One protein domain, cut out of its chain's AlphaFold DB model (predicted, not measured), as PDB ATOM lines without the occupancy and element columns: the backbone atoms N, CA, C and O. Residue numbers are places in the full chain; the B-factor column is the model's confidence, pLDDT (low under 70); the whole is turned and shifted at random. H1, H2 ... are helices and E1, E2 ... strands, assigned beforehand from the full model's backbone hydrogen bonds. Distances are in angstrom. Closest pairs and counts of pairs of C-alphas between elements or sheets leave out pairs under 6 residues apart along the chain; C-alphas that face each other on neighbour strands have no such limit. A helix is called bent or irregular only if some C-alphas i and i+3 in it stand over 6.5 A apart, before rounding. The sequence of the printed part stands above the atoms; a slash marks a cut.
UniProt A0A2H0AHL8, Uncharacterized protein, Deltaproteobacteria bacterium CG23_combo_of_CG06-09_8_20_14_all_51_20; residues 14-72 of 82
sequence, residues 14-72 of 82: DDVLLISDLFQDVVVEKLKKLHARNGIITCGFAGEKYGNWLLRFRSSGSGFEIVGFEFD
ATOM      1  N   ASP A  14      -0.334 -15.257   8.552       96.50
ATOM      2  CA  ASP A  14       0.023 -14.176   9.474       96.50
ATOM      3  C   ASP A  14       1.256 -13.415   8.969       96.50
ATOM      4  O   ASP A  14       1.282 -12.181   8.994       96.50
ATOM      5  N   ASP A  15       2.248 -14.130   8.434       96.12
ATOM      6  CA  ASP A  15       3.403 -13.533   7.766       96.12
ATOM      7  C   ASP A  15       2.971 -12.669   6.567       96.12
ATOM      8  O   ASP A  15       3.432 -11.534   6.416       96.12
ATOM      9  N   VAL A  16       2.070 -13.174   5.716       95.81
ATOM     10  CA  VAL A  16       1.571 -12.427   4.546       95.81
ATOM     11  C   VAL A  16       0.825 -11.168   4.977       95.81
ATOM     12  O   VAL A  16       1.028 -10.111   4.372       95.81
ATOM     13  N   LEU A  17      -0.014 -11.254   6.012       96.81
ATOM     14  CA  LEU A  17      -0.738 -10.104   6.552       96.81
ATOM     15  C   LEU A  17       0.225  -9.050   7.102       96.81
ATOM     16  O   LEU A  17       0.108  -7.882   6.733       96.81
ATOM     17  N   LEU A  18       1.209  -9.461   7.903       96.75
ATOM     18  CA  LEU A  18       2.215  -8.561   8.467       96.75
ATOM     19  C   LEU A  18       3.012  -7.836   7.377       96.75
ATOM     20  O   LEU A  18       3.144  -6.613   7.409       96.75
ATOM     21  N   ILE A  19       3.541  -8.577   6.398       96.94
ATOM     22  CA  ILE A  19       4.334  -7.984   5.313       96.94
ATOM     23  C   ILE A  19       3.467  -7.039   4.473       96.94
ATOM     24  O   ILE A  19       3.938  -5.980   4.057       96.94
ATOM     25  N   SER A  20       2.203  -7.395   4.234       96.25
ATOM     26  CA  SER A  20       1.278  -6.564   3.457       96.25
ATOM     27  C   SER A  20       0.945  -5.250   4.160       96.25
ATOM     28  O   SER A  20       0.915  -4.211   3.499       96.25
ATOM     29  N   ASP A  21       0.733  -5.282   5.475       97.12
ATOM     30  CA  ASP A  21       0.470  -4.097   6.299       97.12
ATOM     31  C   ASP A  21       1.678  -3.148   6.293       97.12
ATOM     32  O   ASP A  21       1.586  -1.995   5.866       97.12
ATOM     33  N   LEU A  22       2.868  -3.680   6.593       96.56
ATOM     34  CA  LEU A  22       4.110  -2.905   6.580       96.56
ATOM     35  C   LEU A  22       4.474  -2.374   5.187       96.56
ATOM     36  O   LEU A  22       5.054  -1.293   5.066       96.56
ATOM     37  N   PHE A  23       4.126  -3.094   4.118       95.81
ATOM     38  CA  PHE A  23       4.304  -2.600   2.755       95.81
ATOM     39  C   PHE A  23       3.474  -1.330   2.516       95.81
ATOM     40  O   PHE A  23       3.995  -0.350   1.974       95.81
ATOM     41  N   GLN A  24       2.208  -1.318   2.936       94.88
ATOM     42  CA  GLN A  24       1.349  -0.140   2.792       94.88
ATOM     43  C   GLN A  24       1.835   1.028   3.656       94.88
ATOM     44  O   GLN A  24       1.884   2.160   3.170       94.88
ATOM     45  N   ASP A  25       2.269   0.758   4.884       94.25
ATOM     46  CA  ASP A  25       2.660   1.805   5.833       94.25
ATOM     47  C   ASP A  25       4.039   2.412   5.546       94.25
ATOM     48  O   ASP A  25       4.227   3.628   5.627       94.25
ATOM     49  N   VAL A  26       5.024   1.581   5.199       91.69
ATOM     50  CA  VAL A  26       6.438   1.996   5.141       91.69
ATOM     51  C   VAL A  26       6.931   2.180   3.707       91.69
ATOM     52  O   VAL A  26       7.763   3.054   3.434       91.69
ATOM     53  N   VAL A  27       6.445   1.361   2.772       94.00
ATOM     54  CA  VAL A  27       7.023   1.256   1.423       94.00
ATOM     55  C   VAL A  27       6.248   2.094   0.408       94.00
ATOM     56  O   VAL A  27       6.859   2.794  -0.404       94.00
ATOM     57  N   VAL A  28       4.913   2.079   0.454       94.06
ATOM     58  CA  VAL A  28       4.062   2.744  -0.550       94.06
ATOM     59  C   VAL A  28       4.363   4.233  -0.692       94.06
ATOM     60  O   VAL A  28       4.485   4.722  -1.816       94.06
ATOM     61  N   GLU A  29       4.554   4.962   0.407       92.12
ATOM     62  CA  GLU A  29       4.878   6.393   0.341       92.12
ATOM     63  C   GLU A  29       6.231   6.662  -0.339       92.12
ATOM     64  O   GLU A  29       6.373   7.639  -1.081       92.12
ATOM     65  N   LYS A  30       7.219   5.774  -0.171       93.25
ATOM     66  CA  LYS A  30       8.508   5.859  -0.880       93.25
ATOM     67  C   LYS A  30       8.330   5.595  -2.377       93.25
ATOM     68  O   LYS A  30       8.838   6.351  -3.203       93.25
ATOM     69  N   LEU A  31       7.542   4.581  -2.735       93.94
ATOM     70  CA  LEU A  31       7.237   4.246  -4.131       93.94
ATOM     71  C   LEU A  31       6.478   5.368  -4.852       93.94
ATOM     72  O   LEU A  31       6.775   5.653  -6.014       93.94
ATOM     73  N   LYS A  32       5.551   6.051  -4.165       92.38
ATOM     74  CA  LYS A  32       4.860   7.239  -4.699       92.38
ATOM     75  C   LYS A  32       5.842   8.363  -5.020       92.38
ATOM     76  O   LYS A  32       5.781   8.912  -6.118       92.38
ATOM     77  N   LYS A  33       6.765   8.677  -4.100       92.00
ATOM     78  CA  LYS A  33       7.807   9.707  -4.299       92.00
ATOM     79  C   LYS A  33       8.738   9.378  -5.466       92.00
ATOM     80  O   LYS A  33       9.165  10.278  -6.177       92.00
ATOM     81  N   LEU A  34       9.008   8.093  -5.684       91.94
ATOM     82  CA  LEU A  34       9.789   7.606  -6.819       91.94
ATOM     83  C   LEU A  34       9.008   7.520  -8.136       91.94
ATOM     84  O   LEU A  34       9.582   7.139  -9.154       91.94
ATOM     85  N   HIS A  35       7.709   7.838  -8.140       91.12
ATOM     86  CA  HIS A  35       6.822   7.619  -9.285       91.12
ATOM     87  C   HIS A  35       6.889   6.177  -9.828       91.12
ATOM     88  O   HIS A  35       6.768   5.942 -11.036       91.12
ATOM     89  N   ALA A  36       7.087   5.201  -8.935       92.75
ATOM     90  CA  ALA A  36       7.175   3.795  -9.299       92.75
ATOM     91  C   ALA A  36       5.842   3.302  -9.887       92.75
ATOM     92  O   ALA A  36       4.763   3.699  -9.453       92.75
ATOM     93  N   ARG A  37       5.913   2.409 -10.882       93.00
ATOM     94  CA  ARG A  37       4.727   1.819 -11.538       93.00
ATOM     95  C   ARG A  37       4.587   0.326 -11.287       93.00
ATOM     96  O   ARG A  37       3.486  -0.197 -11.228       93.00
ATOM     97  N   ASN A  38       5.700  -0.377 -11.193       95.00
ATOM     98  CA  ASN A  38       5.786  -1.780 -10.819       95.00
ATOM     99  C   ASN A  38       7.233  -2.062 -10.430       95.00
ATOM    100  O   ASN A  38       8.125  -1.276 -10.755       95.00
ATOM    101  N   GLY A  39       7.449  -3.162  -9.729       94.31
ATOM    102  CA  GLY A  39       8.781  -3.541  -9.303       94.31
ATOM    103  C   GLY A  39       8.780  -4.804  -8.468       94.31
ATOM    104  O   GLY A  39       7.738  -5.422  -8.229       94.31
ATOM    105  N   ILE A  40       9.985  -5.173  -8.059       95.06
ATOM    106  CA  ILE A  40      10.261  -6.243  -7.113       95.06
ATOM    107  C   ILE A  40      11.166  -5.637  -6.042       95.06
ATOM    108  O   ILE A  40      12.098  -4.911  -6.385       95.06
ATOM    109  N   ILE A  41      10.869  -5.903  -4.777       94.19
ATOM    110  CA  ILE A  41      11.688  -5.494  -3.629       94.19
ATOM    111  C   ILE A  41      11.833  -6.663  -2.664       94.19
ATOM    112  O   ILE A  41      11.004  -7.572  -2.675       94.19
ATOM    113  N   THR A  42      12.853  -6.624  -1.815       94.50
ATOM    114  CA  THR A  42      12.980  -7.564  -0.700       94.50
ATOM    115  C   THR A  42      11.990  -7.219   0.415       94.50
ATOM    116  O   THR A  42      11.629  -6.058   0.621       94.50
ATOM    117  N   CYS A  43      11.563  -8.230   1.167       94.81
ATOM    118  CA  CYS A  43      10.679  -8.092   2.325       94.81
ATOM    119  C   CYS A  43      11.445  -7.787   3.624       94.81
ATOM    120  O   CYS A  43      10.856  -7.841   4.702       94.81
ATOM    121  N   GLY A  44      12.735  -7.431   3.548       93.69
ATOM    122  CA  GLY A  44      13.575  -7.112   4.712       93.69
ATOM    123  C   GLY A  44      13.016  -5.990   5.597       93.69
ATOM    124  O   GLY A  44      13.224  -5.996   6.808       93.69
ATOM    125  N   PHE A  45      12.185  -5.100   5.038       93.31
ATOM    126  CA  PHE A  45      11.460  -4.070   5.794       93.31
ATOM    127  C   PHE A  45      10.517  -4.632   6.875       93.31
ATOM    128  O   PHE A  45      10.167  -3.907   7.805       93.31
ATOM    129  N   ALA A  46      10.102  -5.899   6.766       93.62
ATOM    130  CA  ALA A  46       9.278  -6.594   7.753       93.62
ATOM    131  C   ALA A  46      10.102  -7.391   8.785       93.62
ATOM    132  O   ALA A  46       9.540  -8.019   9.682       93.62
ATOM    133  N   GLY A  47      11.433  -7.375   8.666       92.19
ATOM    134  CA  GLY A  47      12.376  -8.073   9.536       92.19
ATOM    135  C   GLY A  47      13.332  -8.987   8.767       92.19
ATOM    136  O   GLY A  47      13.011  -9.491   7.690       92.19
ATOM    137  N   GLU A  48      14.499  -9.258   9.358       89.75
ATOM    138  CA  GLU A  48      15.593 -10.018   8.725       89.75
ATOM    139  C   GLU A  48      15.164 -11.410   8.237       89.75
ATOM    140  O   GLU A  48      15.618 -11.863   7.187       89.75
ATOM    141  N   LYS A  49      14.232 -12.075   8.943       90.69
ATOM    142  CA  LYS A  49      13.716 -13.396   8.535       90.69
ATOM    143  C   LYS A  49      13.032 -13.388   7.162       90.69
ATOM    144  O   LYS A  49      12.906 -14.443   6.544       90.69
ATOM    145  N   TYR A  50      12.610 -12.220   6.684       93.38
ATOM    146  CA  TYR A  50      11.973 -12.048   5.383       93.38
ATOM    147  C   TYR A  50      12.908 -11.463   4.317       93.38
ATOM    148  O   TYR A  50      12.466 -11.226   3.199       93.38
ATOM    149  N   GLY A  51      14.194 -11.241   4.614       91.56
ATOM    150  CA  GLY A  51      15.135 -10.594   3.687       91.56
ATOM    151  C   GLY A  51      15.261 -11.295   2.329       91.56
ATOM    152  O   GLY A  51      15.382 -10.630   1.305       91.56
ATOM    153  N   ASN A  52      15.121 -12.623   2.320       92.38
ATOM    154  CA  ASN A  52      15.191 -13.452   1.112       92.38
ATOM    155  C   ASN A  52      13.844 -13.627   0.391       92.38
ATOM    156  O   ASN A  52      13.751 -14.322  -0.620       92.38
ATOM    157  N   TRP A  53      12.776 -13.035   0.922       94.38
ATOM    158  CA  TRP A  53      11.493 -12.992   0.238       94.38
ATOM    159  C   TRP A  53      11.428 -11.748  -0.632       94.38
ATOM    160  O   TRP A  53      11.690 -10.635  -0.187       94.38
ATOM    161  N   LEU A  54      11.052 -11.949  -1.883       94.44
ATOM    162  CA  LEU A  54      10.802 -10.917  -2.864       94.44
ATOM    163  C   LEU A  54       9.299 -10.685  -2.973       94.44
ATOM    164  O   LEU A  54       8.521 -11.624  -3.134       94.44
ATOM    165  N   LEU A  55       8.893  -9.422  -2.938       95.25
ATOM    166  CA  LEU A  55       7.528  -8.967  -3.167       95.25
ATOM    167  C   LEU A  55       7.472  -8.269  -4.520       95.25
ATOM    168  O   LEU A  55       8.176  -7.286  -4.762       95.25
ATOM    169  N   ARG A  56       6.592  -8.750  -5.403       96.44
ATOM    170  CA  ARG A  56       6.256  -8.067  -6.656       96.44
ATOM    171  C   ARG A  56       5.054  -7.164  -6.434       96.44
ATOM    172  O   ARG A  56       4.025  -7.622  -5.946       96.44
ATOM    173  N   PHE A  57       5.145  -5.914  -6.872       96.44
ATOM    174  CA  PHE A  57       4.045  -4.956  -6.785       96.44
ATOM    175  C   PHE A  57       3.753  -4.288  -8.129       96.44
ATOM    176  O   PHE A  57       4.594  -4.249  -9.034       96.44
ATOM    177  N   ARG A  58       2.560  -3.700  -8.240       96.25
ATOM    178  CA  ARG A  58       2.204  -2.761  -9.313       96.25
ATOM    179  C   ARG A  58       1.354  -1.614  -8.776       96.25
ATOM    180  O   ARG A  58       0.646  -1.772  -7.786       96.25
ATOM    181  N   SER A  59       1.421  -0.462  -9.428       94.38
ATOM    182  CA  SER A  59       0.539   0.668  -9.154       94.38
ATOM    183  C   SER A  59      -0.893   0.298  -9.527       94.38
ATOM    184  O   SER A  59      -1.125  -0.209 -10.628       94.38
ATOM    185  N   SER A  60      -1.838   0.601  -8.644       90.75
ATOM    186  CA  SER A  60      -3.263   0.344  -8.836       90.75
ATOM    187  C   SER A  60      -4.060   1.535  -8.319       90.75
ATOM    188  O   SER A  60      -4.045   1.839  -7.124       90.75
ATOM    189  N   GLY A  61      -4.706   2.271  -9.226       87.19
ATOM    190  CA  GLY A  61      -5.348   3.542  -8.888       87.19
ATOM    191  C   GLY A  61      -4.356   4.537  -8.274       87.19
ATOM    192  O   GLY A  61      -3.348   4.875  -8.892       87.19
ATOM    193  N   SER A  62      -4.649   5.008  -7.061       80.81
ATOM    194  CA  SER A  62      -3.794   5.921  -6.288       80.81
ATOM    195  C   SER A  62      -2.792   5.217  -5.359       80.81
ATOM    196  O   SER A  62      -2.046   5.894  -4.646       80.81
ATOM    197  N   GLY A  63      -2.773   3.882  -5.341       90.44
ATOM    198  CA  GLY A  63      -1.942   3.079  -4.446       90.44
ATOM    199  C   GLY A  63      -1.131   2.014  -5.177       90.44
ATOM    200  O   GLY A  63      -0.860   2.111  -6.376       90.44
ATOM    201  N   PHE A  64      -0.749   0.981  -4.433       95.88
ATOM    202  CA  PHE A  64      -0.029  -0.175  -4.951       95.88
ATOM    203  C   PHE A  64      -0.665  -1.458  -4.439       95.88
ATOM    204  O   PHE A  64      -1.098  -1.535  -3.290       95.88
ATOM    205  N   GLU A  65      -0.686  -2.465  -5.299       94.88
ATOM    206  CA  GLU A  65      -1.118  -3.814  -4.960       94.88
ATOM    207  C   GLU A  65       0.069  -4.777  -5.018       94.88
ATOM    208  O   GLU A  65       0.959  -4.647  -5.869       94.88
ATOM    209  N   ILE A  66       0.054  -5.751  -4.113       96.19
ATOM    210  CA  ILE A  66       0.994  -6.865  -4.102       96.19
ATOM    211  C   ILE A  66       0.478  -7.917  -5.080       96.19
ATOM    212  O   ILE A  66      -0.666  -8.355  -5.000       96.19
ATOM    213  N   VAL A  67       1.328  -8.303  -6.024       96.12
ATOM    214  CA  VAL A  67       1.019  -9.282  -7.073       96.12
ATOM    215  C   VAL A  67       1.420 -10.690  -6.643       96.12
ATOM    216  O   VAL A  67       0.802 -11.661  -7.071       96.12
ATOM    217  N   GLY A  68       2.454 -10.816  -5.812       94.12
ATOM    218  CA  GLY A  68       2.889 -12.104  -5.288       94.12
ATOM    219  C   GLY A  68       4.224 -12.037  -4.565       94.12
ATOM    220  O   GLY A  68       4.921 -11.018  -4.607       94.12
ATOM    221  N   PHE A  69       4.556 -13.163  -3.942       94.62
ATOM    222  CA  PHE A  69       5.792 -13.386  -3.210       94.62
ATOM    223  C   PHE A  69       6.605 -14.498  -3.865       94.62
ATOM    224  O   PHE A  69       6.042 -15.471  -4.371       94.62
ATOM    225  N   GLU A  70       7.921 -14.363  -3.833       93.19
ATOM    226  CA  GLU A  70       8.868 -15.354  -4.333       93.19
ATOM    227  C   GLU A  70      10.034 -15.456  -3.352       93.19
ATOM    228  O   GLU A  70      10.540 -14.437  -2.897       93.19
ATOM    229  N   PHE A  71      10.446 -16.668  -2.993       91.00
ATOM    230  CA  PHE A  71      11.639 -16.859  -2.173       91.00
ATOM    231  C   PHE A  71      12.860 -17.007  -3.078       91.00
ATOM    232  O   PHE A  71      12.868 -17.867  -3.960       91.00
ATOM    233  N   ASP A  72      13.891 -16.207  -2.826       88.94
ATOM    234  CA  ASP A  72      15.177 -16.295  -3.509       88.94
ATOM    235  C   ASP A  72      16.307 -16.269  -2.469       88.94
ATOM    236  O   ASP A  72      16.575 -15.254  -1.834       88.94
TER     237      ASP A  72
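Overview. This is residues 14 to 72 of the 82 residues of an uncharacterized protein of Deltaproteobacteria bacterium CG23_combo_of_CG06-09_8_20_14_all_51_20 (UniProt A0A2H0AHL8). One long, kinked helix, H1, crosses slantwise over one face of a twisted three-stranded sheet, whose other face is bare. The short helix H2 follows E1 at one end of the sheet and touches H1. The 59 printed residues include two named helices and three named strands, in the order H1, E1, H2, E2, E3; the sheet runs E1, E2, E3, antiparallel, and the class is mixed, helices and strands. The whole is compact, with a radius of gyration of the C-alphas of 10.7 A and spans of 29 by 20 by 17 A.

Arrangement. H1, residues 14 to 33, has a kink of 40 degrees near residue 26 and is only just irregular: C-alphas 26 and 29 are 6.7 A apart. In H1, 13 of 16 O i to N i+4 pairs are within hydrogen-bond range; H2, residues 43 to 46, is too short for one. Two layers, a helix on one face of a sheet, are made by H1 and the strands E1, residues 38 to 42, E2, residues 53 to 60, and E3, residues 63 to 71. H1's height over the sheet is 9.0 A, and it runs slantwise, at 52 degrees to E3 on the local plane; its closest C-alphas to E3 are Val 28 and Phe 64, 6.7 A. With residues 18 to 26 alone H1 touches H2, closest at the C-alphas of Ile 19 and Ala 46, 5.7 A. H2 only grazes the sheet, with residues 43 to 44. E1 and E2 are antiparallel, with N 41 and O 55 at 3.0 A. E2 and E3 form a hairpin, with N 54 and O 70 at 2.7 A.

Along the chain. H1 begins at C-alpha 14, (0.023, -14.176, 9.474), and is 28.6 A long. E1 measures 13.7 A, H2 5.8 A, E2 21.9 A and E3 24.2 A, ending at C-alpha 71, (11.639, -16.859, -2.173).

Size, cuts and confidence. The C-alphas farthest apart, those of Lys 49 and Gly 61, are 30.9 A apart. The printed part has no cut and no long link. No printed residue is under 70 in pLDDT.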